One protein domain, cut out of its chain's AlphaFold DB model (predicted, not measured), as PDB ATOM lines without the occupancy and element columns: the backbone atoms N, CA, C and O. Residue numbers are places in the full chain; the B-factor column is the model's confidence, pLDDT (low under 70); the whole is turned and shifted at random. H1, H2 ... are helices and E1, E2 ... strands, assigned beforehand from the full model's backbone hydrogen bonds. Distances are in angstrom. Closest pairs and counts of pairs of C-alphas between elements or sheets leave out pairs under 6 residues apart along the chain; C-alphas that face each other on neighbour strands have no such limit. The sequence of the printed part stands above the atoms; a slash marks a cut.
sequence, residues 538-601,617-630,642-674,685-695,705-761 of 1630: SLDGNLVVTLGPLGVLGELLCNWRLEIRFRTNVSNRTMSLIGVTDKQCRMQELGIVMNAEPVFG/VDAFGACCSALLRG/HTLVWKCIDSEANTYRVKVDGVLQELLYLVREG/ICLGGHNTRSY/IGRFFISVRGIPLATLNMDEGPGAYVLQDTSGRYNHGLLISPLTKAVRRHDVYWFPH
ATOM      1  N   SER A 538      87.648 -12.658  -5.852       88.55
ATOM      2  CA  SER A 538      86.745 -12.204  -6.905       88.55
ATOM      3  C   SER A 538      87.129 -12.813  -8.248       88.55
ATOM      4  O   SER A 538      88.256 -12.673  -8.727       88.55
ATOM      5  N   LEU A 539      86.176 -13.505  -8.860       89.46
ATOM      6  CA  LEU A 539      86.271 -14.044 -10.202       89.46
ATOM      7  C   LEU A 539      85.736 -12.993 -11.178       89.46
ATOM      8  O   LEU A 539      84.537 -12.747 -11.266       89.46
ATOM      9  N   ASP A 540      86.653 -12.377 -11.916       84.20
ATOM     10  CA  ASP A 540      86.428 -11.267 -12.850       84.20
ATOM     11  C   ASP A 540      86.190 -11.731 -14.302       84.20
ATOM     12  O   ASP A 540      86.236 -10.939 -15.242       84.20
ATOM     13  N   GLY A 541      85.992 -13.033 -14.524       82.41
ATOM     14  CA  GLY A 541      85.988 -13.637 -15.859       82.41
ATOM     15  C   GLY A 541      87.378 -14.047 -16.370       82.41
ATOM     16  O   GLY A 541      87.491 -14.972 -17.179       82.41
ATOM     17  N   ASN A 542      88.437 -13.429 -15.841       85.26
ATOM     18  CA  ASN A 542      89.845 -13.698 -16.141       85.26
ATOM     19  C   ASN A 542      90.549 -14.439 -14.992       85.26
ATOM     20  O   ASN A 542      91.785 -14.484 -14.934       85.26
ATOM     21  N   LEU A 543      89.781 -15.058 -14.099       88.23
ATOM     22  CA  LEU A 543      90.259 -15.881 -13.000       88.23
ATOM     23  C   LEU A 543      89.403 -17.140 -12.882       88.23
ATOM     24  O   LEU A 543      88.179 -17.071 -12.866       88.23
ATOM     25  N   VAL A 544      90.061 -18.290 -12.767       90.90
ATOM     26  CA  VAL A 544      89.435 -19.570 -12.431       90.90
ATOM     27  C   VAL A 544      90.312 -20.372 -11.483       90.90
ATOM     28  O   VAL A 544      91.526 -20.171 -11.412       90.90
ATOM     29  N   VAL A 545      89.702 -21.330 -10.792       91.70
ATOM     30  CA  VAL A 545      90.392 -22.226  -9.867       91.70
ATOM     31  C   VAL A 545      90.521 -23.617 -10.485       91.70
ATOM     32  O   VAL A 545      89.549 -24.229 -10.922       91.70
ATOM     33  N   THR A 546      91.742 -24.145 -10.506       90.45
ATOM     34  CA  THR A 546      92.037 -25.503 -10.977       90.45
ATOM     35  C   THR A 546      92.172 -26.460  -9.801       90.45
ATOM     36  O   THR A 546      93.114 -26.332  -9.027       90.45
ATOM     37  N   LEU A 547      91.293 -27.463  -9.713       86.66
ATOM     38  CA  LEU A 547      91.295 -28.487  -8.648       86.66
ATOM     39  C   LEU A 547      92.167 -29.717  -8.971       86.66
ATOM     40  O   LEU A 547      92.165 -30.716  -8.252       86.66
ATOM     41  N   GLY A 548      92.869 -29.692 -10.105       83.15
ATOM     42  CA  GLY A 548      93.500 -30.881 -10.668       83.15
ATOM     43  C   GLY A 548      92.477 -31.877 -11.244       83.15
ATOM     44  O   GLY A 548      91.291 -31.568 -11.361       83.15
ATOM     45  N   PRO A 549      92.926 -33.065 -11.686       79.49
ATOM     46  CA  PRO A 549      92.085 -34.019 -12.414       79.49
ATOM     47  C   PRO A 549      91.051 -34.745 -11.552       79.49
ATOM     48  O   PRO A 549      90.077 -35.235 -12.101       79.49
ATOM     49  N   LEU A 550      91.235 -34.846 -10.227       81.80
ATOM     50  CA  LEU A 550      90.309 -35.547  -9.320       81.80
ATOM     51  C   LEU A 550      89.810 -36.901  -9.883       81.80
ATOM     52  O   LEU A 550      88.618 -37.197  -9.866       81.80
ATOM     53  N   GLY A 551      90.723 -37.744 -10.384       79.29
ATOM     54  CA  GLY A 551      90.374 -38.944 -11.164       79.29
ATOM     55  C   GLY A 551      89.364 -39.889 -10.493       79.29
ATOM     56  O   GLY A 551      88.529 -40.475 -11.175       79.29
ATOM     57  N   VAL A 552      89.369 -39.981  -9.158       79.03
ATOM     58  CA  VAL A 552      88.412 -40.803  -8.395       79.03
ATOM     59  C   VAL A 552      86.977 -40.280  -8.485       79.03
ATOM     60  O   VAL A 552      86.045 -41.081  -8.531       79.03
ATOM     61  N   LEU A 553      86.787 -38.957  -8.558       83.40
ATOM     62  CA  LEU A 553      85.468 -38.374  -8.801       83.40
ATOM     63  C   LEU A 553      84.920 -38.868 -10.138       83.40
ATOM     64  O   LEU A 553      83.773 -39.291 -10.188       83.40
ATOM     65  N   GLY A 554      85.757 -38.887 -11.182       82.56
ATOM     66  CA  GLY A 554      85.374 -39.354 -12.514       82.56
ATOM     67  C   GLY A 554      84.837 -40.784 -12.507       82.56
ATOM     68  O   GLY A 554      83.771 -41.025 -13.052       82.56
ATOM     69  N   GLU A 555      85.499 -41.724 -11.825       81.16
ATOM     70  CA  GLU A 555      85.017 -43.115 -11.719       81.16
ATOM     71  C   GLU A 555      83.696 -43.257 -10.949       81.16
ATOM     72  O   GLU A 555      82.967 -44.233 -11.148       81.16
ATOM     73  N   LEU A 556      83.395 -42.313 -10.056       80.97
ATOM     74  CA  LEU A 556      82.324 -42.411  -9.064       80.97
ATOM     75  C   LEU A 556      81.253 -41.321  -9.222       80.97
ATOM     76  O   LEU A 556      80.496 -41.061  -8.287       80.97
ATOM     77  N   LEU A 557      81.124 -40.742 -10.419       85.44
ATOM     78  CA  LEU A 557      80.087 -39.755 -10.757       85.44
ATOM     79  C   LEU A 557      78.647 -40.264 -10.604       85.44
ATOM     80  O   LEU A 557      77.711 -39.471 -10.641       85.44
ATOM     81  N   CYS A 558      78.460 -41.564 -10.392       79.21
ATOM     82  CA  CYS A 558      77.168 -42.140 -10.047       79.21
ATOM     83  C   CYS A 558      76.682 -41.792  -8.632       79.21
ATOM     84  O   CYS A 558      75.495 -41.950  -8.372       79.21
ATOM     85  N   ASN A 559      77.561 -41.344  -7.721       81.78
ATOM     86  CA  ASN A 559      77.167 -40.908  -6.378       81.78
ATOM     87  C   ASN A 559      78.160 -39.898  -5.778       81.78
ATOM     88  O   ASN A 559      79.265 -40.265  -5.371       81.78
ATOM     89  N   TRP A 560      77.749 -38.637  -5.668       87.91
ATOM     90  CA  TRP A 560      78.589 -37.549  -5.156       87.91
ATOM     91  C   TRP A 560      77.752 -36.432  -4.533       87.91
ATOM     92  O   TRP A 560      76.554 -36.309  -4.792       87.91
ATOM     93  N   ARG A 561      78.393 -35.612  -3.699       88.45
ATOM     94  CA  ARG A 561      77.842 -34.389  -3.109       88.45
ATOM     95  C   ARG A 561      78.829 -33.251  -3.317       88.45
ATOM     96  O   ARG A 561      80.016 -33.405  -3.039       88.45
ATOM     97  N   LEU A 562      78.308 -32.117  -3.748       91.45
ATOM     98  CA  LEU A 562      79.009 -30.860  -3.936       91.45
ATOM     99  C   LEU A 562      78.288 -29.776  -3.146       91.45
ATOM    100  O   LEU A 562      77.060 -29.754  -3.099       91.45
ATOM    101  N   GLU A 563      79.057 -28.897  -2.534       92.55
ATOM    102  CA  GLU A 563      78.582 -27.743  -1.789       92.55
ATOM    103  C   GLU A 563      79.453 -26.546  -2.166       92.55
ATOM    104  O   GLU A 563      80.682 -26.626  -2.116       92.55
ATOM    105  N   ILE A 564      78.811 -25.470  -2.618       92.81
ATOM    106  CA  ILE A 564      79.477 -24.241  -3.051       92.81
ATOM    107  C   ILE A 564      78.749 -23.057  -2.436       92.81
ATOM    108  O   ILE A 564      77.532 -22.947  -2.588       92.81
ATOM    109  N   ARG A 565      79.506 -22.168  -1.793       90.89
ATOM    110  CA  ARG A 565      79.013 -20.874  -1.317       90.89
ATOM    111  C   ARG A 565      79.531 -19.768  -2.229       90.89
ATOM    112  O   ARG A 565      80.746 -19.636  -2.387       90.89
ATOM    113  N   PHE A 566      78.630 -19.010  -2.844       92.08
ATOM    114  CA  PHE A 566      78.961 -17.989  -3.842       92.08
ATOM    115  C   PHE A 566      78.063 -16.755  -3.711       92.08
ATOM    116  O   PHE A 566      76.973 -16.850  -3.153       92.08
ATOM    117  N   ARG A 567      78.510 -15.619  -4.257       89.83
ATOM    118  CA  ARG A 567      77.670 -14.440  -4.516       89.83
ATOM    119  C   ARG A 567      77.893 -13.920  -5.930       89.83
ATOM    120  O   ARG A 567      79.018 -13.950  -6.434       89.83
ATOM    121  N   THR A 568      76.833 -13.470  -6.593       90.35
ATOM    122  CA  THR A 568      76.902 -12.840  -7.923       90.35
ATOM    123  C   THR A 568      75.661 -12.003  -8.190       90.35
ATOM    124  O   THR A 568      74.583 -12.332  -7.711       90.35
ATOM    125  N   ASN A 569      75.810 -10.944  -8.978       87.77
ATOM    126  CA  ASN A 569      74.729 -10.085  -9.464       87.77
ATOM    127  C   ASN A 569      74.554 -10.169 -10.997       87.77
ATOM    128  O   ASN A 569      73.876  -9.339 -11.600       87.77
ATOM    129  N   VAL A 570      75.196 -11.141 -11.661       89.60
ATOM    130  CA  VAL A 570      75.258 -11.209 -13.129       89.60
ATOM    131  C   VAL A 570      74.205 -12.168 -13.692       89.60
ATOM    132  O   VAL A 570      74.448 -13.362 -13.843       89.60
ATOM    133  N   SER A 571      73.049 -11.647 -14.103       88.11
ATOM    134  CA  SER A 571      71.959 -12.442 -14.708       88.11
ATOM    135  C   SER A 571      72.001 -12.528 -16.246       88.11
ATOM    136  O   SER A 571      71.422 -13.428 -16.845       88.11
ATOM    137  N   ASN A 572      72.733 -11.636 -16.921       89.18
ATOM    138  CA  ASN A 572      72.625 -11.432 -18.375       89.18
ATOM    139  C   ASN A 572      73.475 -12.365 -19.265       89.18
ATOM    140  O   ASN A 572      73.560 -12.161 -20.479       89.18
ATOM    141  N   ARG A 573      74.161 -13.362 -18.694       91.68
ATOM    142  CA  ARG A 573      75.036 -14.286 -19.442       91.68
ATOM    143  C   ARG A 573      75.105 -15.666 -18.804       91.68
ATOM    144  O   ARG A 573      74.957 -15.802 -17.595       91.68
ATOM    145  N   THR A 574      75.415 -16.688 -19.601       91.99
ATOM    146  CA  THR A 574      75.695 -18.035 -19.067       91.99
ATOM    147  C   THR A 574      77.039 -18.072 -18.338       91.99
ATOM    148  O   THR A 574      78.062 -17.657 -18.884       91.99
ATOM    149  N   MET A 575      77.044 -18.624 -17.127       93.65
ATOM    150  CA  MET A 575      78.235 -18.762 -16.276       93.65
ATOM    151  C   MET A 575      78.337 -20.189 -15.749       93.65
ATOM    152  O   MET A 575      77.314 -20.835 -15.552       93.65
ATOM    153  N   SER A 576      79.540 -20.703 -15.499       93.37
ATOM    154  CA  SER A 576      79.726 -22.038 -14.917       93.37
ATOM    155  C   SER A 576      80.336 -21.941 -13.523       93.37
ATOM    156  O   SER A 576      81.425 -21.396 -13.375       93.37
ATOM    157  N   LEU A 577      79.680 -22.525 -12.516       92.92
ATOM    158  CA  LEU A 577      80.250 -22.648 -11.167       92.92
ATOM    159  C   LEU A 577      81.340 -23.714 -11.131       92.92
ATOM    160  O   LEU A 577      82.406 -23.506 -10.566       92.92
ATOM    161  N   ILE A 578      81.086 -24.859 -11.758       94.00
ATOM    162  CA  ILE A 578      82.048 -25.949 -11.896       94.00
ATOM    163  C   ILE A 578      81.837 -26.635 -13.238       94.00
ATOM    164  O   ILE A 578      80.696 -26.770 -13.696       94.00
ATOM    165  N   GLY A 579      82.922 -27.079 -13.869       92.15
ATOM    166  CA  GLY A 579      82.822 -27.717 -15.171       92.15
ATOM    167  C   GLY A 579      84.080 -28.431 -15.651       92.15
ATOM    168  O   GLY A 579      85.196 -27.909 -15.567       92.15
ATOM    169  N   VAL A 580      83.888 -29.621 -16.218       92.25
ATOM    170  CA  VAL A 580      84.919 -30.383 -16.927       92.25
ATOM    171  C   VAL A 580      84.313 -31.145 -18.106       92.25
ATOM    172  O   VAL A 580      83.280 -31.803 -17.980       92.25
ATOM    173  N   THR A 581      84.972 -31.066 -19.260       90.57
ATOM    174  CA  THR A 581      84.761 -31.957 -20.407       90.57
ATOM    175  C   THR A 581      86.043 -32.736 -20.628       90.57
ATOM    176  O   THR A 581      87.022 -32.198 -21.151       90.57
ATOM    177  N   ASP A 582      86.029 -34.004 -20.239       88.28
ATOM    178  CA  ASP A 582      87.200 -34.859 -20.322       88.28
ATOM    179  C   ASP A 582      87.420 -35.371 -21.743       88.28
ATOM    180  O   ASP A 582      86.486 -35.743 -22.461       88.28
ATOM    181  N   LYS A 583      88.683 -35.400 -22.167       84.44
ATOM    182  CA  LYS A 583      89.058 -35.879 -23.501       84.44
ATOM    183  C   LYS A 583      88.886 -37.385 -23.714       84.44
ATOM    184  O   LYS A 583      89.041 -37.832 -24.852       84.44
ATOM    185  N   GLN A 584      88.629 -38.189 -22.680       76.10
ATOM    186  CA  GLN A 584      88.460 -39.633 -22.845       76.10
ATOM    187  C   GLN A 584      87.109 -40.011 -23.492       76.10
ATOM    188  O   GLN A 584      86.053 -39.457 -23.185       76.10
ATOM    189  N   CYS A 585      87.140 -41.035 -24.359       73.95
ATOM    190  CA  CYS A 585      85.976 -41.659 -25.015       73.95
ATOM    191  C   CYS A 585      85.056 -40.664 -25.761       73.95
ATOM    192  O   CYS A 585      85.552 -39.758 -26.427       73.95
ATOM    193  N   ARG A 586      83.720 -40.833 -25.719       69.25
ATOM    194  CA  ARG A 586      82.754 -39.882 -26.318       69.25
ATOM    195  C   ARG A 586      82.576 -38.604 -25.484       69.25
ATOM    196  O   ARG A 586      81.616 -37.877 -25.716       69.25
ATOM    197  N   MET A 587      83.546 -38.318 -24.613       74.89
ATOM    198  CA  MET A 587      83.663 -37.143 -23.754       74.89
ATOM    199  C   MET A 587      82.714 -37.206 -22.565       74.89
ATOM    200  O   MET A 587      81.534 -36.880 -22.669       74.89
ATOM    201  N   GLN A 588      83.264 -37.652 -21.436       87.63
ATOM    202  CA  GLN A 588      82.612 -37.569 -20.134       87.63
ATOM    203  C   GLN A 588      82.575 -36.108 -19.684       87.63
ATOM    204  O   GLN A 588      83.595 -35.417 -19.732       87.63
ATOM    205  N   GLU A 589      81.413 -35.637 -19.241       88.78
ATOM    206  CA  GLU A 589      81.211 -34.234 -18.871       88.78
ATOM    207  C   GLU A 589      80.443 -34.122 -17.556       88.78
ATOM    208  O   GLU A 589      79.495 -34.867 -17.307       88.78
ATOM    209  N   LEU A 590      80.846 -33.154 -16.740       91.88
ATOM    210  CA  LEU A 590      80.125 -32.692 -15.558       91.88
ATOM    211  C   LEU A 590      80.121 -31.165 -15.604       91.88
ATOM    212  O   LEU A 590      81.180 -30.566 -15.800       91.88
ATOM    213  N   GLY A 591      78.965 -30.538 -15.395       92.37
ATOM    214  CA  GLY A 591      78.898 -29.087 -15.254       92.37
ATOM    215  C   GLY A 591      77.658 -28.600 -14.519       92.37
ATOM    216  O   GLY A 591      76.568 -29.139 -14.705       92.37
ATOM    217  N   ILE A 592      77.846 -27.560 -13.707       94.87
ATOM    218  CA  ILE A 592      76.778 -26.746 -13.118       94.87
ATOM    219  C   ILE A 592      76.867 -25.360 -13.743       94.87
ATOM    220  O   ILE A 592      77.894 -24.681 -13.623       94.87
ATOM    221  N   VAL A 593      75.797 -24.963 -14.426       93.62
ATOM    222  CA  VAL A 593      75.733 -23.743 -15.231       93.62
ATOM    223  C   VAL A 593      74.575 -22.890 -14.765       93.62
ATOM    224  O   VAL A 593      73.462 -23.371 -14.599       93.62
ATOM    225  N   MET A 594      74.853 -21.612 -14.589       92.99
ATOM    226  CA  MET A 594      73.924 -20.577 -14.188       92.99
ATOM    227  C   MET A 594      73.454 -19.769 -15.402       92.99
ATOM    228  O   MET A 594      74.162 -19.672 -16.413       92.99
ATOM    229  N   ASN A 595      72.261 -19.187 -15.288       92.91
ATOM    230  CA  ASN A 595      71.500 -18.575 -16.378       92.91
ATOM    231  C   ASN A 595      71.323 -19.515 -17.578       92.91
ATOM    232  O   ASN A 595      71.535 -19.128 -18.732       92.91
ATOM    233  N   ALA A 596      70.986 -20.776 -17.316       91.54
ATOM    234  CA  ALA A 596      70.870 -21.789 -18.353       91.54
ATOM    235  C   ALA A 596      69.626 -22.653 -18.155       91.54
ATOM    236  O   ALA A 596      69.370 -23.114 -17.044       91.54
ATOM    237  N   GLU A 597      68.912 -22.943 -19.246       89.60
ATOM    238  CA  GLU A 597      67.915 -24.016 -19.297       89.60
ATOM    239  C   GLU A 597      68.391 -25.177 -20.188       89.60
ATOM    240  O   GLU A 597      69.044 -24.935 -21.211       89.60
ATOM    241  N   PRO A 598      68.060 -26.435 -19.860       87.28
ATOM    242  CA  PRO A 598      68.439 -27.589 -20.665       87.28
ATOM    243  C   PRO A 598      67.623 -27.687 -21.962       87.28
ATOM    244  O   PRO A 598      66.420 -27.442 -21.972       87.28
ATOM    245  N   VAL A 599      68.260 -28.116 -23.058       84.53
ATOM    246  CA  VAL A 599      67.623 -28.232 -24.386       84.53
ATOM    247  C   VAL A 599      67.915 -29.593 -25.020       84.53
ATOM    248  O   VAL A 599      69.020 -30.130 -24.914       84.53
ATOM    249  N   PHE A 600      66.941 -30.148 -25.754       69.46
ATOM    250  CA  PHE A 600      67.154 -31.304 -26.632       69.46
ATOM    251  C   PHE A 600      67.949 -30.886 -27.882       69.46
ATOM    252  O   PHE A 600      67.389 -30.648 -28.948       69.46
ATOM    253  N   GLY A 601      69.274 -30.804 -27.768       69.71
ATOM    254  CA  GLY A 601      70.137 -30.373 -28.866       69.71
ATOM    255  C   GLY A 601      71.566 -30.901 -28.782       69.71
ATOM    256  O   GLY A 601      71.911 -31.711 -27.921       69.71
ATOM    257  N   VAL A 617      77.241 -36.454 -18.028       89.04
ATOM    258  CA  VAL A 617      77.435 -37.205 -19.264       89.04
ATOM    259  C   VAL A 617      78.441 -38.301 -19.017       89.04
ATOM    260  O   VAL A 617      79.550 -38.035 -18.559       89.04
ATOM    261  N   ASP A 618      78.064 -39.527 -19.340       88.71
ATOM    262  CA  ASP A 618      78.968 -40.657 -19.195       88.71
ATOM    263  C   ASP A 618      79.958 -40.771 -20.369       88.71
ATOM    264  O   ASP A 618      79.844 -40.090 -21.390       88.71
ATOM    265  N   ALA A 619      80.941 -41.664 -20.253       85.42
ATOM    266  CA  ALA A 619      81.989 -41.839 -21.260       85.42
ATOM    267  C   ALA A 619      81.465 -42.305 -22.640       85.42
ATOM    268  O   ALA A 619      82.212 -42.293 -23.624       85.42
ATOM    269  N   PHE A 620      80.201 -42.730 -22.736       83.34
ATOM    270  CA  PHE A 620      79.557 -43.203 -23.965       83.34
ATOM    271  C   PHE A 620      78.529 -42.208 -24.527       83.34
ATOM    272  O   PHE A 620      78.015 -42.429 -25.629       83.34
ATOM    273  N   GLY A 621      78.303 -41.087 -23.838       80.52
ATOM    274  CA  GLY A 621      77.445 -39.993 -24.277       80.52
ATOM    275  C   GLY A 621      75.999 -40.065 -23.778       80.52
ATOM    276  O   GLY A 621      75.186 -39.259 -24.239       80.52
ATOM    277  N   ALA A 622      75.662 -40.980 -22.860       83.66
ATOM    278  CA  ALA A 622      74.380 -40.922 -22.153       83.66
ATOM    279  C   ALA A 622      74.358 -39.674 -21.261       83.66
ATOM    280  O   ALA A 622      75.395 -39.286 -20.725       83.66
ATOM    281  N   CYS A 623      73.207 -39.008 -21.163       85.86
ATOM    282  CA  CYS A 623      73.110 -37.655 -20.624       85.86
ATOM    283  C   CYS A 623      71.884 -37.492 -19.736       85.86
ATOM    284  O   CYS A 623      70.761 -37.786 -20.159       85.86
ATOM    285  N   CYS A 624      72.121 -36.898 -18.571       87.31
ATOM    286  CA  CYS A 624      71.104 -36.335 -17.702       87.31
ATOM    287  C   CYS A 624      71.289 -34.821 -17.625       87.31
ATOM    288  O   CYS A 624      72.416 -34.366 -17.424       87.31
ATOM    289  N   SER A 625      70.197 -34.067 -17.747       88.93
ATOM    290  CA  SER A 625      70.169 -32.647 -17.402       88.93
ATOM    291  C   SER A 625      69.072 -32.394 -16.366       88.93
ATOM    292  O   SER A 625      67.920 -32.767 -16.591       88.93
ATOM    293  N   ALA A 626      69.427 -31.762 -15.249       89.31
ATOM    294  CA  ALA A 626      68.509 -31.379 -14.181       89.31
ATOM    295  C   ALA A 626      68.491 -29.851 -14.046       89.31
ATOM    296  O   ALA A 626      69.540 -29.221 -13.922       89.31
ATOM    297  N   LEU A 627      67.297 -29.273 -14.089       90.18
ATOM    298  CA  LEU A 627      67.041 -27.842 -14.010       90.18
ATOM    299  C   LEU A 627      66.495 -27.490 -12.626       90.18
ATOM    300  O   LEU A 627      65.454 -28.005 -12.220       90.18
ATOM    301  N   LEU A 628      67.171 -26.565 -11.959       89.86
ATOM    302  CA  LEU A 628      66.647 -25.792 -10.846       89.86
ATOM    303  C   LEU A 628      66.059 -24.495 -11.414       89.86
ATOM    304  O   LEU A 628      66.782 -23.686 -12.005       89.86
ATOM    305  N   ARG A 629      64.743 -24.327 -11.277       85.48
ATOM    306  CA  ARG A 629      64.047 -23.136 -11.774       85.48
ATOM    307  C   ARG A 629      64.287 -21.968 -10.826       85.48
ATOM    308  O   ARG A 629      63.972 -22.078  -9.649       85.48
ATOM    309  N   GLY A 630      64.807 -20.867 -11.356       80.79
ATOM    310  CA  GLY A 630      64.861 -19.593 -10.645       80.79
ATOM    311  C   GLY A 630      63.675 -18.712 -11.023       80.79
ATOM    312  O   GLY A 630      63.140 -18.806 -12.130       80.79
ATOM    313  N   HIS A 642      74.846 -17.092  -1.222       89.38
ATOM    314  CA  HIS A 642      74.029 -18.303  -1.247       89.38
ATOM    315  C   HIS A 642      74.873 -19.568  -1.125       89.38
ATOM    316  O   HIS A 642      75.999 -19.643  -1.627       89.38
ATOM    317  N   THR A 643      74.310 -20.597  -0.494       89.58
ATOM    318  CA  THR A 643      74.894 -21.934  -0.366       89.58
ATOM    319  C   THR A 643      74.102 -22.937  -1.190       89.58
ATOM    320  O   THR A 643      72.973 -23.297  -0.863       89.58
ATOM    321  N   LEU A 644      74.728 -23.450  -2.244       91.60
ATOM    322  CA  LEU A 644      74.159 -24.459  -3.125       91.60
ATOM    323  C   LEU A 644      74.745 -25.834  -2.801       91.60
ATOM    324  O   LEU A 644      75.942 -26.069  -2.975       91.60
ATOM    325  N   VAL A 645      73.888 -26.769  -2.391       90.93
ATOM    326  CA  VAL A 645      74.245 -28.172  -2.159       90.93
ATOM    327  C   VAL A 645      73.597 -29.040  -3.228       90.93
ATOM    328  O   VAL A 645      72.380 -29.201  -3.254       90.93
ATOM    329  N   TRP A 646      74.412 -29.655  -4.081       90.66
ATOM    330  CA  TRP A 646      73.968 -30.586  -5.116       90.66
ATOM    331  C   TRP A 646      74.429 -32.002  -4.786       90.66
ATOM    332  O   TRP A 646      75.618 -32.255  -4.581       90.66
ATOM    333  N   LYS A 647      73.498 -32.954  -4.760       88.76
ATOM    334  CA  LYS A 647      73.786 -34.362  -4.481       88.76
ATOM    335  C   LYS A 647      73.235 -35.249  -5.588       88.76
ATOM    336  O   LYS A 647      72.034 -35.259  -5.841       88.76
ATOM    337  N   CYS A 648      74.111 -36.022  -6.214       86.08
ATOM    338  CA  CYS A 648      73.736 -37.126  -7.087       86.08
ATOM    339  C   CYS A 648      73.600 -38.390  -6.233       86.08
ATOM    340  O   CYS A 648      74.578 -38.841  -5.627       86.08
ATOM    341  N   ILE A 649      72.382 -38.922  -6.137       79.41
ATOM    342  CA  ILE A 649      72.095 -40.157  -5.398       79.41
ATOM    343  C   ILE A 649      72.385 -41.349  -6.308       79.41
ATOM    344  O   ILE A 649      73.174 -42.225  -5.931       79.41
ATOM    345  N   ASP A 650      71.784 -41.327  -7.499       77.20
ATOM    346  CA  ASP A 650      72.004 -42.292  -8.569       77.20
ATOM    347  C   ASP A 650      71.868 -41.614  -9.940       77.20
ATOM    348  O   ASP A 650      70.799 -41.152 -10.353       77.20
ATOM    349  N   SER A 651      72.974 -41.558 -10.675       82.18
ATOM    350  CA  SER A 651      73.001 -40.970 -12.012       82.18
ATOM    351  C   SER A 651      72.243 -41.799 -13.051       82.18
ATOM    352  O   SER A 651      71.738 -41.232 -14.016       82.18
ATOM    353  N   GLU A 652      72.152 -43.123 -12.883       79.19
ATOM    354  CA  GLU A 652      71.489 -44.006 -13.845       79.19
ATOM    355  C   GLU A 652      69.963 -43.915 -13.706       79.19
ATOM    356  O   GLU A 652      69.249 -43.894 -14.711       79.19
ATOM    357  N   ALA A 653      69.470 -43.782 -12.472       75.18
ATOM    358  CA  ALA A 653      68.058 -43.510 -12.191       75.18
ATOM    359  C   ALA A 653      67.671 -42.031 -12.388       75.18
ATOM    360  O   ALA A 653      66.490 -41.695 -12.361       75.18
ATOM    361  N   ASN A 654      68.650 -41.150 -12.626       77.56
ATOM    362  CA  ASN A 654      68.497 -39.695 -12.664       77.56
ATOM    363  C   ASN A 654      67.936 -39.099 -11.361       77.56
ATOM    364  O   ASN A 654      67.152 -38.154 -11.403       77.56
ATOM    365  N   THR A 655      68.342 -39.626 -10.206       81.45
ATOM    366  CA  THR A 655      67.911 -39.120  -8.899       81.45
ATOM    367  C   THR A 655      68.931 -38.135  -8.332       81.45
ATOM    368  O   THR A 655      70.058 -38.480  -7.954       81.45
ATOM    369  N   TYR A 656      68.518 -36.871  -8.264       85.77
ATOM    370  CA  TYR A 656      69.317 -35.770  -7.735       85.77
ATOM    371  C   TYR A 656      68.544 -35.038  -6.640       85.77
ATOM    372  O   TYR A 656      67.316 -34.993  -6.649       85.77
ATOM    373  N   ARG A 657      69.277 -34.454  -5.692       84.60
ATOM    374  CA  ARG A 657      68.733 -33.603  -4.629       84.60
ATOM    375  C   ARG A 657      69.503 -32.292  -4.604       84.60
ATOM    376  O   ARG A 657      70.735 -32.310  -4.645       84.60
ATOM    377  N   VAL A 658      68.776 -31.183  -4.527       88.06
ATOM    378  CA  VAL A 658      69.342 -29.837  -4.406       88.06
ATOM    379  C   VAL A 658      68.817 -29.165  -3.158       88.06
ATOM    380  O   VAL A 658      67.631 -29.269  -2.848       88.06
ATOM    381  N   LYS A 659      69.713 -28.468  -2.463       88.06
ATOM    382  CA  LYS A 659      69.356 -27.479  -1.456       88.06
ATOM    383  C   LYS A 659      69.986 -26.139  -1.803       88.06
ATOM    384  O   LYS A 659      71.141 -26.105  -2.227       88.06
ATOM    385  N   VAL A 660      69.228 -25.075  -1.595       87.23
ATOM    386  CA  VAL A 660      69.693 -23.687  -1.655       87.23
ATOM    387  C   VAL A 660      69.425 -23.091  -0.281       87.23
ATOM    388  O   VAL A 660      68.301 -23.184   0.204       87.23
ATOM    389  N   ASP A 661      70.472 -22.598   0.379       85.24
ATOM    390  CA  ASP A 661      70.415 -22.010   1.729       85.24
ATOM    391  C   ASP A 661      69.737 -22.930   2.758       85.24
ATOM    392  O   ASP A 661      68.934 -22.524   3.590       85.24
ATOM    393  N   GLY A 662      70.025 -24.231   2.655       72.94
ATOM    394  CA  GLY A 662      69.457 -25.271   3.519       72.94
ATOM    395  C   GLY A 662      68.055 -25.752   3.120       72.94
ATOM    396  O   GLY A 662      67.670 -26.858   3.513       72.94
ATOM    397  N   VAL A 663      67.331 -25.010   2.277       77.84
ATOM    398  CA  VAL A 663      65.978 -25.353   1.814       77.84
ATOM    399  C   VAL A 663      66.038 -26.262   0.589       77.84
ATOM    400  O   VAL A 663      66.770 -26.018  -0.369       77.84
ATOM    401  N   LEU A 664      65.266 -27.344   0.624       77.39
ATOM    402  CA  LEU A 664      65.180 -28.350  -0.433       77.39
ATOM    403  C   LEU A 664      64.401 -27.803  -1.636       77.39
ATOM    404  O   LEU A 664      63.348 -27.201  -1.456       77.39
ATOM    405  N   GLN A 665      64.910 -28.029  -2.847       84.50
ATOM    406  CA  GLN A 665      64.318 -27.491  -4.073       84.50
ATOM    407  C   GLN A 665      63.843 -28.595  -5.021       84.50
ATOM    408  O   GLN A 665      64.487 -29.643  -5.148       84.50
ATOM    409  N   GLU A 666      62.739 -28.335  -5.725       81.23
ATOM    410  CA  GLU A 666      62.240 -29.206  -6.790       81.23
ATOM    411  C   GLU A 666      63.085 -29.080  -8.067       81.23
ATOM    412  O   GLU A 666      63.556 -28.001  -8.435       81.23
ATOM    413  N   LEU A 667      63.266 -30.204  -8.768       84.00
ATOM    414  CA  LEU A 667      64.076 -30.293  -9.982       84.00
ATOM    415  C   LEU A 667      63.233 -30.742 -11.171       84.00
ATOM    416  O   LEU A 667      62.481 -31.713 -11.096       84.00
ATOM    417  N   LEU A 668      63.431 -30.076 -12.305       81.58
ATOM    418  CA  LEU A 668      62.860 -30.463 -13.590       81.58
ATOM    419  C   LEU A 668      63.903 -31.241 -14.395       81.58
ATOM    420  O   LEU A 668      65.004 -30.755 -14.646       81.58
ATOM    421  N   TYR A 669      63.560 -32.452 -14.825       78.85
ATOM    422  CA  TYR A 669      64.489 -33.328 -15.534       78.85
ATOM    423  C   TYR A 669      64.245 -33.323 -17.043       78.85
ATOM    424  O   TYR A 669      63.119 -33.489 -17.509       78.85
ATOM    425  N   LEU A 670      65.327 -33.221 -17.815       68.02
ATOM    426  CA  LEU A 670      65.346 -33.451 -19.257       68.02
ATOM    427  C   LEU A 670      66.233 -34.681 -19.523       68.02
ATOM    428  O   LEU A 670      67.462 -34.604 -19.478       68.02
ATOM    429  N   VAL A 671      65.613 -35.847 -19.738       62.51
ATOM    430  CA  VAL A 671      66.311 -37.150 -19.784       62.51
ATOM    431  C   VAL A 671      66.289 -37.741 -21.196       62.51
ATOM    432  O   VAL A 671      65.227 -37.876 -21.797       62.51
ATOM    433  N   ARG A 672      67.459 -38.150 -21.717       60.19
ATOM    434  CA  ARG A 672      67.561 -39.095 -22.853       60.19
ATOM    435  C   ARG A 672      67.672 -40.530 -22.352       60.19
ATOM    436  O   ARG A 672      66.904 -41.395 -22.750       60.19
ATOM    437  N   GLU A 673      68.671 -40.755 -21.504       70.39
ATOM    438  CA  GLU A 673      69.059 -42.049 -20.952       70.39
ATOM    439  C   GLU A 673      70.002 -41.778 -19.770       70.39
ATOM    440  O   GLU A 673      70.907 -40.949 -19.900       70.39
ATOM    441  N   GLY A 674      69.791 -42.438 -18.627       77.47
ATOM    442  CA  GLY A 674      70.581 -42.194 -17.419       77.47
ATOM    443  C   GLY A 674      72.075 -42.500 -17.620       77.47
ATOM    444  O   GLY A 674      72.406 -43.609 -18.057       77.47
ATOM    445  N   ILE A 685      89.503 -30.308 -13.245       90.01
ATOM    446  CA  ILE A 685      88.190 -29.757 -12.931       90.01
ATOM    447  C   ILE A 685      88.321 -28.264 -12.653       90.01
ATOM    448  O   ILE A 685      89.139 -27.852 -11.825       90.01
ATOM    449  N   CYS A 686      87.531 -27.468 -13.373       92.52
ATOM    450  CA  CYS A 686      87.494 -26.019 -13.235       92.52
ATOM    451  C   CYS A 686      86.413 -25.618 -12.243       92.52
ATOM    452  O   CYS A 686      85.258 -25.988 -12.433       92.52
ATOM    453  N   LEU A 687      86.790 -24.848 -11.230       93.23
ATOM    454  CA  LEU A 687      85.891 -24.101 -10.359       93.23
ATOM    455  C   LEU A 687      85.893 -22.636 -10.827       93.23
ATOM    456  O   LEU A 687      86.943 -22.091 -11.174       93.23
ATOM    457  N   GLY A 688      84.714 -22.022 -10.913       91.52
ATOM    458  CA  GLY A 688      84.520 -20.696 -11.502       91.52
ATOM    459  C   GLY A 688      84.556 -20.659 -13.035       91.52
ATOM    460  O   GLY A 688      84.758 -19.604 -13.627       91.52
ATOM    461  N   GLY A 689      84.414 -21.803 -13.704       92.82
ATOM    462  CA  GLY A 689      84.366 -21.887 -15.162       92.82
ATOM    463  C   GLY A 689      84.208 -23.324 -15.646       92.82
ATOM    464  O   GLY A 689      84.031 -24.243 -14.847       92.82
ATOM    465  N   HIS A 690      84.279 -23.536 -16.962       92.53
ATOM    466  CA  HIS A 690      84.182 -24.868 -17.562       92.53
ATOM    467  C   HIS A 690      85.435 -25.212 -18.361       92.53
ATOM    468  O   HIS A 690      85.660 -24.648 -19.433       92.53
ATOM    469  N   ASN A 691      86.234 -26.175 -17.892       90.86
ATOM    470  CA  ASN A 691      87.378 -26.659 -18.663       90.86
ATOM    471  C   ASN A 691      86.897 -27.553 -19.814       90.86
ATOM    472  O   ASN A 691      86.577 -28.728 -19.638       90.86
ATOM    473  N   THR A 692      86.861 -26.978 -21.012       84.64
ATOM    474  CA  THR A 692      86.695 -27.711 -22.263       84.64
ATOM    475  C   THR A 692      88.053 -28.197 -22.773       84.64
ATOM    476  O   THR A 692      89.051 -27.482 -22.699       84.64
ATOM    477  N   ARG A 693      88.079 -29.429 -23.294       73.65
ATOM    478  CA  ARG A 693      89.152 -30.089 -24.071       73.65
ATOM    479  C   ARG A 693      90.395 -29.218 -24.339       73.65
ATOM    480  O   ARG A 693      90.321 -28.212 -25.046       73.65
ATOM    481  N   SER A 694      91.575 -29.698 -23.948       68.32
ATOM    482  CA  SER A 694      92.865 -28.999 -24.158       68.32
ATOM    483  C   SER A 694      93.055 -27.745 -23.296       68.32
ATOM    484  O   SER A 694      93.719 -26.789 -23.716       68.32
ATOM    485  N   TYR A 695      92.506 -27.755 -22.077       71.91
ATOM    486  CA  TYR A 695      92.707 -26.685 -21.096       71.91
ATOM    487  C   TYR A 695      92.181 -25.336 -21.600       71.91
ATOM    488  O   TYR A 695      92.864 -24.315 -21.478       71.91
ATOM    489  N   ILE A 705      83.459 -16.654  -4.727       91.14
ATOM    490  CA  ILE A 705      83.251 -17.988  -4.168       91.14
ATOM    491  C   ILE A 705      84.010 -18.046  -2.848       91.14
ATOM    492  O   ILE A 705      85.226 -17.898  -2.834       91.14
ATOM    493  N   GLY A 706      83.281 -18.260  -1.754       87.03
ATOM    494  CA  GLY A 706      83.835 -18.269  -0.399       87.03
ATOM    495  C   GLY A 706      84.025 -19.671   0.170       87.03
ATOM    496  O   GLY A 706      84.680 -19.827   1.184       87.03
ATOM    497  N   ARG A 707      83.443 -20.719  -0.429       88.15
ATOM    498  CA  ARG A 707      83.684 -22.101   0.013       88.15
ATOM    499  C   ARG A 707      83.369 -23.105  -1.080       88.15
ATOM    500  O   ARG A 707      82.355 -22.986  -1.767       88.15
ATOM    501  N   PHE A 708      84.200 -24.137  -1.183       90.48
ATOM    502  CA  PHE A 708      83.995 -25.274  -2.069       90.48
ATOM    503  C   PHE A 708      84.255 -26.594  -1.339       90.48
ATOM    504  O   PHE A 708      85.344 -26.837  -0.819       90.48
ATOM    505  N   PHE A 709      83.272 -27.487  -1.355       90.23
ATOM    506  CA  PHE A 709      83.371 -28.821  -0.779       90.23
ATOM    507  C   PHE A 709      82.843 -29.866  -1.755       90.23
ATOM    508  O   PHE A 709      81.744 -29.744  -2.297       90.23
ATOM    509  N   ILE A 710      83.607 -30.939  -1.951       89.93
ATOM    510  CA  ILE A 710      83.163 -32.082  -2.745       89.93
ATOM    511  C   ILE A 710      83.493 -33.397  -2.049       89.93
ATOM    512  O   ILE A 710      84.612 -33.632  -1.584       89.93
ATOM    513  N   SER A 711      82.500 -34.279  -1.996       84.88
ATOM    514  CA  SER A 711      82.606 -35.605  -1.401       84.88
ATOM    515  C   SER A 711      81.976 -36.665  -2.290       84.88
ATOM    516  O   SER A 711      81.027 -36.422  -3.036       84.88
ATOM    517  N   VAL A 712      82.505 -37.877  -2.195       78.74
ATOM    518  CA  VAL A 712      82.015 -39.039  -2.935       78.74
ATOM    519  C   VAL A 712      81.699 -40.122  -1.929       78.74
ATOM    520  O   VAL A 712      82.562 -40.521  -1.146       78.74
ATOM    521  N   ARG A 713      80.443 -40.584  -1.919       69.10
ATOM    522  CA  ARG A 713      79.942 -41.567  -0.942       69.10
ATOM    523  C   ARG A 713      80.270 -41.202   0.520       69.10
ATOM    524  O   ARG A 713      80.570 -42.084   1.320       69.10
ATOM    525  N   GLY A 714      80.228 -39.908   0.847       64.12
ATOM    526  CA  GLY A 714      80.518 -39.364   2.181       64.12
ATOM    527  C   GLY A 714      81.996 -39.081   2.469       64.12
ATOM    528  O   GLY A 714      82.297 -38.424   3.455       64.12
ATOM    529  N   ILE A 715      82.925 -39.506   1.607       67.36
ATOM    530  CA  ILE A 715      84.357 -39.246   1.798       67.36
ATOM    531  C   ILE A 715      84.714 -37.891   1.168       67.36
ATOM    532  O   ILE A 715      84.502 -37.735  -0.040       67.36
ATOM    533  N   PRO A 716      85.276 -36.927   1.923       74.41
ATOM    534  CA  PRO A 716      85.715 -35.650   1.369       74.41
ATOM    535  C   PRO A 716      86.913 -35.853   0.429       74.41
ATOM    536  O   PRO A 716      87.882 -36.548   0.756       74.41
ATOM    537  N   LEU A 717      86.815 -35.279  -0.772       81.41
ATOM    538  CA  LEU A 717      87.868 -35.310  -1.791       81.41
ATOM    539  C   LEU A 717      88.642 -33.996  -1.864       81.41
ATOM    540  O   LEU A 717      89.847 -34.031  -2.097       81.41
ATOM    541  N   ALA A 718      87.947 -32.868  -1.721       84.61
ATOM    542  CA  ALA A 718      88.551 -31.548  -1.634       84.61
ATOM    543  C   ALA A 718      87.668 -30.632  -0.779       84.61
ATOM    544  O   ALA A 718      86.434 -30.701  -0.842       84.61
ATOM    545  N   THR A 719      88.299 -29.792   0.032       86.05
ATOM    546  CA  THR A 719      87.634 -28.775   0.853       86.05
ATOM    547  C   THR A 719      88.471 -27.504   0.819       86.05
ATOM    548  O   THR A 719      89.519 -27.439   1.456       86.05
ATOM    549  N   LEU A 720      88.027 -26.523   0.035       85.47
ATOM    550  CA  LEU A 720      88.671 -25.219  -0.105       85.47
ATOM    551  C   LEU A 720      87.823 -24.174   0.618       85.47
ATOM    552  O   LEU A 720      86.661 -23.971   0.257       85.47
ATOM    553  N   ASN A 721      88.410 -23.523   1.616       80.77
ATOM    554  CA  ASN A 721      87.766 -22.428   2.343       80.77
ATOM    555  C   ASN A 721      87.980 -21.070   1.669       80.77
ATOM    556  O   ASN A 721      87.248 -20.149   1.977       80.77
ATOM    557  N   MET A 722      88.918 -20.967   0.722       83.40
ATOM    558  CA  MET A 722      89.109 -19.781  -0.120       83.40
ATOM    559  C   MET A 722      89.307 -18.486   0.684       83.40
ATOM    560  O   MET A 722      88.821 -17.436   0.277       83.40
ATOM    561  N   ASP A 723      90.014 -18.591   1.808       79.15
ATOM    562  CA  ASP A 723      90.238 -17.565   2.828       79.15
ATOM    563  C   ASP A 723      91.721 -17.149   2.944       79.15
ATOM    564  O   ASP A 723      92.120 -16.501   3.908       79.15
ATOM    565  N   GLU A 724      92.560 -17.502   1.964       77.77
ATOM    566  CA  GLU A 724      94.014 -17.281   2.009       77.77
ATOM    567  C   GLU A 724      94.446 -15.822   1.767       77.77
ATOM    568  O   GLU A 724      95.560 -15.448   2.136       77.77
ATOM    569  N   GLY A 725      93.590 -15.004   1.150       79.84
ATOM    570  CA  GLY A 725      93.773 -13.559   1.019       79.84
ATOM    571  C   GLY A 725      94.708 -13.050  -0.096       79.84
ATOM    572  O   GLY A 725      95.238 -13.813  -0.916       79.84
ATOM    573  N   PRO A 726      94.914 -11.717  -0.165       77.76
ATOM    574  CA  PRO A 726      95.713 -11.028  -1.172       77.76
ATOM    575  C   PRO A 726      97.115 -11.604  -1.367       77.76
ATOM    576  O   PRO A 726      97.939 -11.702  -0.459       77.76
ATOM    577  N   GLY A 727      97.431 -11.920  -2.622       71.47
ATOM    578  CA  GLY A 727      98.731 -12.456  -3.011       71.47
ATOM    579  C   GLY A 727      98.870 -13.978  -2.890       71.47
ATOM    580  O   GLY A 727      99.909 -14.520  -3.289       71.47
ATOM    581  N   ALA A 728      97.841 -14.671  -2.391       77.08
ATOM    582  CA  ALA A 728      97.732 -16.115  -2.504       77.08
ATOM    583  C   ALA A 728      97.486 -16.529  -3.965       77.08
ATOM    584  O   ALA A 728      96.704 -15.921  -4.693       77.08
ATOM    585  N   TYR A 729      98.164 -17.594  -4.396       76.42
ATOM    586  CA  TYR A 729      98.002 -18.204  -5.726       76.42
ATOM    587  C   TYR A 729      97.609 -19.690  -5.658       76.42
ATOM    588  O   TYR A 729      97.391 -20.334  -6.689       76.42
ATOM    589  N   VAL A 730      97.532 -20.231  -4.437       80.13
ATOM    590  CA  VAL A 730      97.091 -21.587  -4.110       80.13
ATOM    591  C   VAL A 730      96.057 -21.485  -2.996       80.13
ATOM    592  O   VAL A 730      96.342 -20.888  -1.966       80.13
ATOM    593  N   LEU A 731      94.907 -22.113  -3.206       81.94
ATOM    594  CA  LEU A 731      93.853 -22.344  -2.228       81.94
ATOM    595  C   LEU A 731      94.084 -23.713  -1.595       81.94
ATOM    596  O   LEU A 731      94.273 -24.715  -2.300       81.94
ATOM    597  N   GLN A 732      94.106 -23.790  -0.276       78.55
ATOM    598  CA  GLN A 732      94.533 -24.983   0.418       78.55
ATOM    599  C   GLN A 732      93.395 -25.970   0.646       78.55
ATOM    600  O   GLN A 732      92.334 -25.641   1.163       78.55
ATOM    601  N   ASP A 733      93.649 -27.230   0.296       79.16
ATOM    602  CA  ASP A 733      92.731 -28.320   0.573       79.16
ATOM    603  C   ASP A 733      92.858 -28.793   2.025       79.16
ATOM    604  O   ASP A 733      93.872 -29.375   2.421       79.16
ATOM    605  N   THR A 734      91.798 -28.575   2.798       76.02
ATOM    606  CA  THR A 734      91.674 -28.987   4.203       76.02
ATOM    607  C   THR A 734      91.158 -30.421   4.368       76.02
ATOM    608  O   THR A 734      91.146 -30.943   5.479       76.02
ATOM    609  N   SER A 735      90.809 -31.121   3.280       70.09
ATOM    610  CA  SER A 735      90.326 -32.513   3.338       70.09
ATOM    611  C   SER A 735      91.410 -33.555   3.669       70.09
ATOM    612  O   SER A 735      91.111 -34.743   3.799       70.09
ATOM    613  N   GLY A 736      92.682 -33.144   3.750       65.65
ATOM    614  CA  GLY A 736      93.833 -34.034   3.949       65.65
ATOM    615  C   GLY A 736      94.278 -34.790   2.686       65.65
ATOM    616  O   GLY A 736      95.146 -35.662   2.762       65.65
ATOM    617  N   ARG A 737      93.698 -34.480   1.514       70.23
ATOM    618  CA  ARG A 737      94.001 -35.131   0.222       70.23
ATOM    619  C   ARG A 737      94.994 -34.361  -0.647       70.23
ATOM    620  O   ARG A 737      95.488 -34.932  -1.622       70.23
ATOM    621  N   TYR A 738      95.311 -33.120  -0.281       70.14
ATOM    622  CA  TYR A 738      96.242 -32.232  -0.987       70.14
ATOM    623  C   TYR A 738      95.803 -31.872  -2.420       70.14
ATOM    624  O   TYR A 738      96.643 -31.635  -3.292       70.14
ATOM    625  N   ASN A 739      94.493 -31.814  -2.683       76.68
ATOM    626  CA  ASN A 739      93.926 -31.332  -3.947       76.68
ATOM    627  C   ASN A 739      93.776 -29.802  -3.924       76.68
ATOM    628  O   ASN A 739      92.676 -29.266  -4.041       76.68
ATOM    629  N   HIS A 740      94.897 -29.110  -3.720       80.41
ATOM    630  CA  HIS A 740      94.944 -27.653  -3.630       80.41
ATOM    631  C   HIS A 740      94.437 -26.990  -4.923       80.41
ATOM    632  O   HIS A 740      94.752 -27.446  -6.026       80.41
ATOM    633  N   GLY A 741      93.677 -25.903  -4.787       82.65
ATOM    634  CA  GLY A 741      93.171 -25.115  -5.907       82.65
ATOM    635  C   GLY A 741      94.219 -24.127  -6.413       82.65
ATOM    636  O   GLY A 741      94.743 -23.349  -5.634       82.65
ATOM    637  N   LEU A 742      94.543 -24.113  -7.705       86.05
ATOM    638  CA  LEU A 742      95.431 -23.094  -8.292       86.05
ATOM    639  C   LEU A 742      94.620 -21.964  -8.930       86.05
ATOM    640  O   LEU A 742      93.713 -22.253  -9.708       86.05
ATOM    641  N   LEU A 743      94.984 -20.708  -8.658       86.42
ATOM    642  CA  LEU A 743      94.368 -19.507  -9.242       86.42
ATOM    643  C   LEU A 743      95.010 -19.185 -10.602       86.42
ATOM    644  O   LEU A 743      96.181 -18.805 -10.676       86.42
ATOM    645  N   ILE A 744      94.270 -19.370 -11.698       87.57
ATOM    646  CA  ILE A 744      94.801 -19.293 -13.070       87.57
ATOM    647  C   ILE A 744      93.972 -18.327 -13.914       87.57
ATOM    648  O   ILE A 744      92.746 -18.323 -13.841       87.57
ATOM    649  N   SER A 745      94.637 -17.551 -14.770       85.93
ATOM    650  CA  SER A 745      93.950 -16.826 -15.837       85.93
ATOM    651  C   SER A 745      93.549 -17.779 -16.970       85.93
ATOM    652  O   SER A 745      94.413 -18.467 -17.521       85.93
ATOM    653  N   PRO A 746      92.273 -17.821 -17.381       81.51
ATOM    654  CA  PRO A 746      91.826 -18.666 -18.481       81.51
ATOM    655  C   PRO A 746      92.384 -18.221 -19.844       81.51
ATOM    656  O   PRO A 746      92.579 -19.070 -20.717       81.51
ATOM    657  N   LEU A 747      92.666 -16.922 -20.019       80.01
ATOM    658  CA  LEU A 747      93.205 -16.345 -21.256       80.01
ATOM    659  C   LEU A 747      94.697 -16.647 -21.416       80.01
ATOM    660  O   LEU A 747      95.109 -17.246 -22.411       80.01
ATOM    661  N   THR A 748      95.508 -16.278 -20.421       79.72
ATOM    662  CA  THR A 748      96.974 -16.413 -20.499       79.72
ATOM    663  C   THR A 748      97.470 -17.788 -20.051       79.72
ATOM    664  O   THR A 748      98.601 -18.164 -20.353       79.72
ATOM    665  N   LYS A 749      96.635 -18.558 -19.335       76.59
ATOM    666  CA  LYS A 749      96.984 -19.823 -18.656       76.59
ATOM    667  C   LYS A 749      98.095 -19.684 -17.611       76.59
ATOM    668  O   LYS A 749      98.623 -20.693 -17.142       76.59
ATOM    669  N   ALA A 750      98.449 -18.455 -17.245       78.35
ATOM    670  CA  ALA A 750      99.413 -18.168 -16.199       78.35
ATOM    671  C   ALA A 750      98.726 -18.153 -14.827       78.35
ATOM    672  O   ALA A 750      97.561 -17.773 -14.695       78.35
ATOM    673  N   VAL A 751      99.467 -18.566 -13.799       79.06
ATOM    674  CA  VAL A 751      99.035 -18.458 -12.401       79.06
ATOM    675  C   VAL A 751      99.051 -16.980 -12.004       79.06
ATOM    676  O   VAL A 751     100.103 -16.342 -12.091       79.06
ATOM    677  N   ARG A 752      97.908 -16.436 -11.570       77.56
ATOM    678  CA  ARG A 752      97.806 -15.040 -11.114       77.56
ATOM    679  C   ARG A 752      98.274 -14.974  -9.662       77.56
ATOM    680  O   ARG A 752      97.648 -15.561  -8.791       77.56
ATOM    681  N   ARG A 753      99.408 -14.306  -9.413       69.17
ATOM    682  CA  ARG A 753      99.978 -14.158  -8.057       69.17
ATOM    683  C   ARG A 753      99.558 -12.866  -7.377       69.17
ATOM    684  O   ARG A 753      99.129 -12.901  -6.237       69.17
ATOM    685  N   HIS A 754      99.714 -11.737  -8.060       71.88
ATOM    686  CA  HIS A 754      99.524 -10.409  -7.460       71.88
ATOM    687  C   HIS A 754      98.251  -9.713  -7.947       71.88
ATOM    688  O   HIS A 754      97.748  -8.816  -7.278       71.88
ATOM    689  N   ASP A 755      97.696 -10.201  -9.055       74.40
ATOM    690  CA  ASP A 755      96.605  -9.554  -9.780       74.40
ATOM    691  C   ASP A 755      95.216 -10.064  -9.360       74.40
ATOM    692  O   ASP A 755      94.245  -9.793 -10.054       74.40
ATOM    693  N   VAL A 756      95.103 -10.866  -8.295       82.41
ATOM    694  CA  VAL A 756      93.809 -11.376  -7.805       82.41
ATOM    695  C   VAL A 756      93.229 -10.390  -6.797       82.41
ATOM    696  O   VAL A 756      93.896 -10.048  -5.816       82.41
ATOM    697  N   TYR A 757      91.993  -9.946  -7.020       85.36
ATOM    698  CA  TYR A 757      91.243  -9.162  -6.043       85.36
ATOM    699  C   TYR A 757      90.569 -10.077  -5.024       85.36
ATOM    700  O   TYR A 757      90.038 -11.131  -5.373       85.36
ATOM    701  N   TRP A 758      90.615  -9.655  -3.768       86.38
ATOM    702  CA  TRP A 758      89.991 -10.320  -2.635       86.38
ATOM    703  C   TRP A 758      89.122  -9.281  -1.946       86.38
ATOM    704  O   TRP A 758      89.564  -8.142  -1.810       86.38
ATOM    705  N   PHE A 759      87.920  -9.667  -1.536       85.92
ATOM    706  CA  PHE A 759      86.973  -8.778  -0.863       85.92
ATOM    707  C   PHE A 759      86.576  -9.344   0.505       85.92
ATOM    708  O   PHE A 759      86.688 -10.560   0.702       85.92
ATOM    709  N   PRO A 760      86.133  -8.498   1.454       79.08
ATOM    710  CA  PRO A 760      85.702  -8.944   2.773       79.08
ATOM    711  C   PRO A 760      84.508  -9.904   2.701       79.08
ATOM    712  O   PRO A 760      83.539  -9.683   1.972       79.08
ATOM    713  N   HIS A 761      84.576 -10.968   3.497       70.32
ATOM    714  CA  HIS A 761      83.519 -11.952   3.690       70.32
ATOM    715  C   HIS A 761      82.957 -11.817   5.110       70.32
ATOM    716  O   HIS A 761      83.489 -12.398   6.054       70.32
TER     717      HIS A 761
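What this domain is: This is residues 538 to 601, 617 to 630, 642 to 674, 685 to 695 and 705 to 761 of the 1630 residues of an uncharacterized protein of Trypanosoma cruzi (strain CL Brener) (UniProt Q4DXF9). Two layers of strands stand face to face as a compact sandwich: a twisted sheet of six strands, and across from it a broken row holding the pairs E4 with E5 and E6 with E10, with E11 beside E4. E9 runs on into E10 at one side, while the pair E2 and E14 lies towards the opposite end, among long loops. The printed part has 179 residues with fifteen named strands and one named helix, H1, between E2 and E3; the class is mostly strand. The sheet runs E9 E8 E7 E3 E12 E13, all antiparallel. The radius of gyration of the C-alphas is 16.0 A and the spans are 46 by 34 by 32 A.

How they stand to each other: E1, residues 538 to 540, pairs with no named strand. E2, residues 544 to 546, is the antiparallel neighbour of E14, residues 741 to 744, with N 546 and O 742 2.8 A apart. H1, residues 551 to 555, only grazes the six-stranded sheet, with its residues 552 to 553; every O i to N i+4 pair in it is within hydrogen-bond range. E3, residues 560 to 567, is the antiparallel neighbour of E7, residues 642 to 650 (N 562 to O 646, 2.8 A), and of E12, residues 705 to 712 (N 563 to O 709, 2.8 A). E4, residues 575 to 581, and E5, residues 589 to 598, form a hairpin, with N 577 and O 592 3.0 A apart; E5 bends by 127 degrees at residue 595. E6, residues 623 to 628, is antiparallel to E10, residues 667 to 673, with N 627 and O 668 2.8 A apart. E7, E8, residues 655 to 660, and E9, residues 663 to 665, make a meander, each strand the antiparallel neighbour of the one before (N 647 to O 657, 2.8 A; N 663 to O 660, 2.9 A). E11, residues 690 to 692, pairs with no named strand; its closest C-alpha to E4 is that of His 690, 4.0 A from that of Gly 579. E12 and E13, residues 715 to 720, form a hairpin, with N 710 and O 718 3.0 A apart. E15, residues 758 to 760, pairs with no named strand.

Where its parts are: E1 begins at C-alpha 538, (86.745, -12.204, -6.905), and E15 ends at C-alpha 760, (85.702, -8.944, 2.773). From first to last C-alpha E7 measures 25.2 A, E3 23.1 A and E12 21.1 A.

The domain as a whole: The C-alphas farthest apart, of Glu 673 and His 754, are 45.9 A apart. Four cuts leave gaps of 13.9 A (C-alphas 601 to 617), 13.2 A (630 to 642), 22.0 A (674 to 685) and 21.3 A (695 to 705). The links E13 to E14 and E14 to E15 are long. Mean pLDDT of the printed part is 83.3; twelve residues are under 70, among them 670 to 672 and 713 to 715.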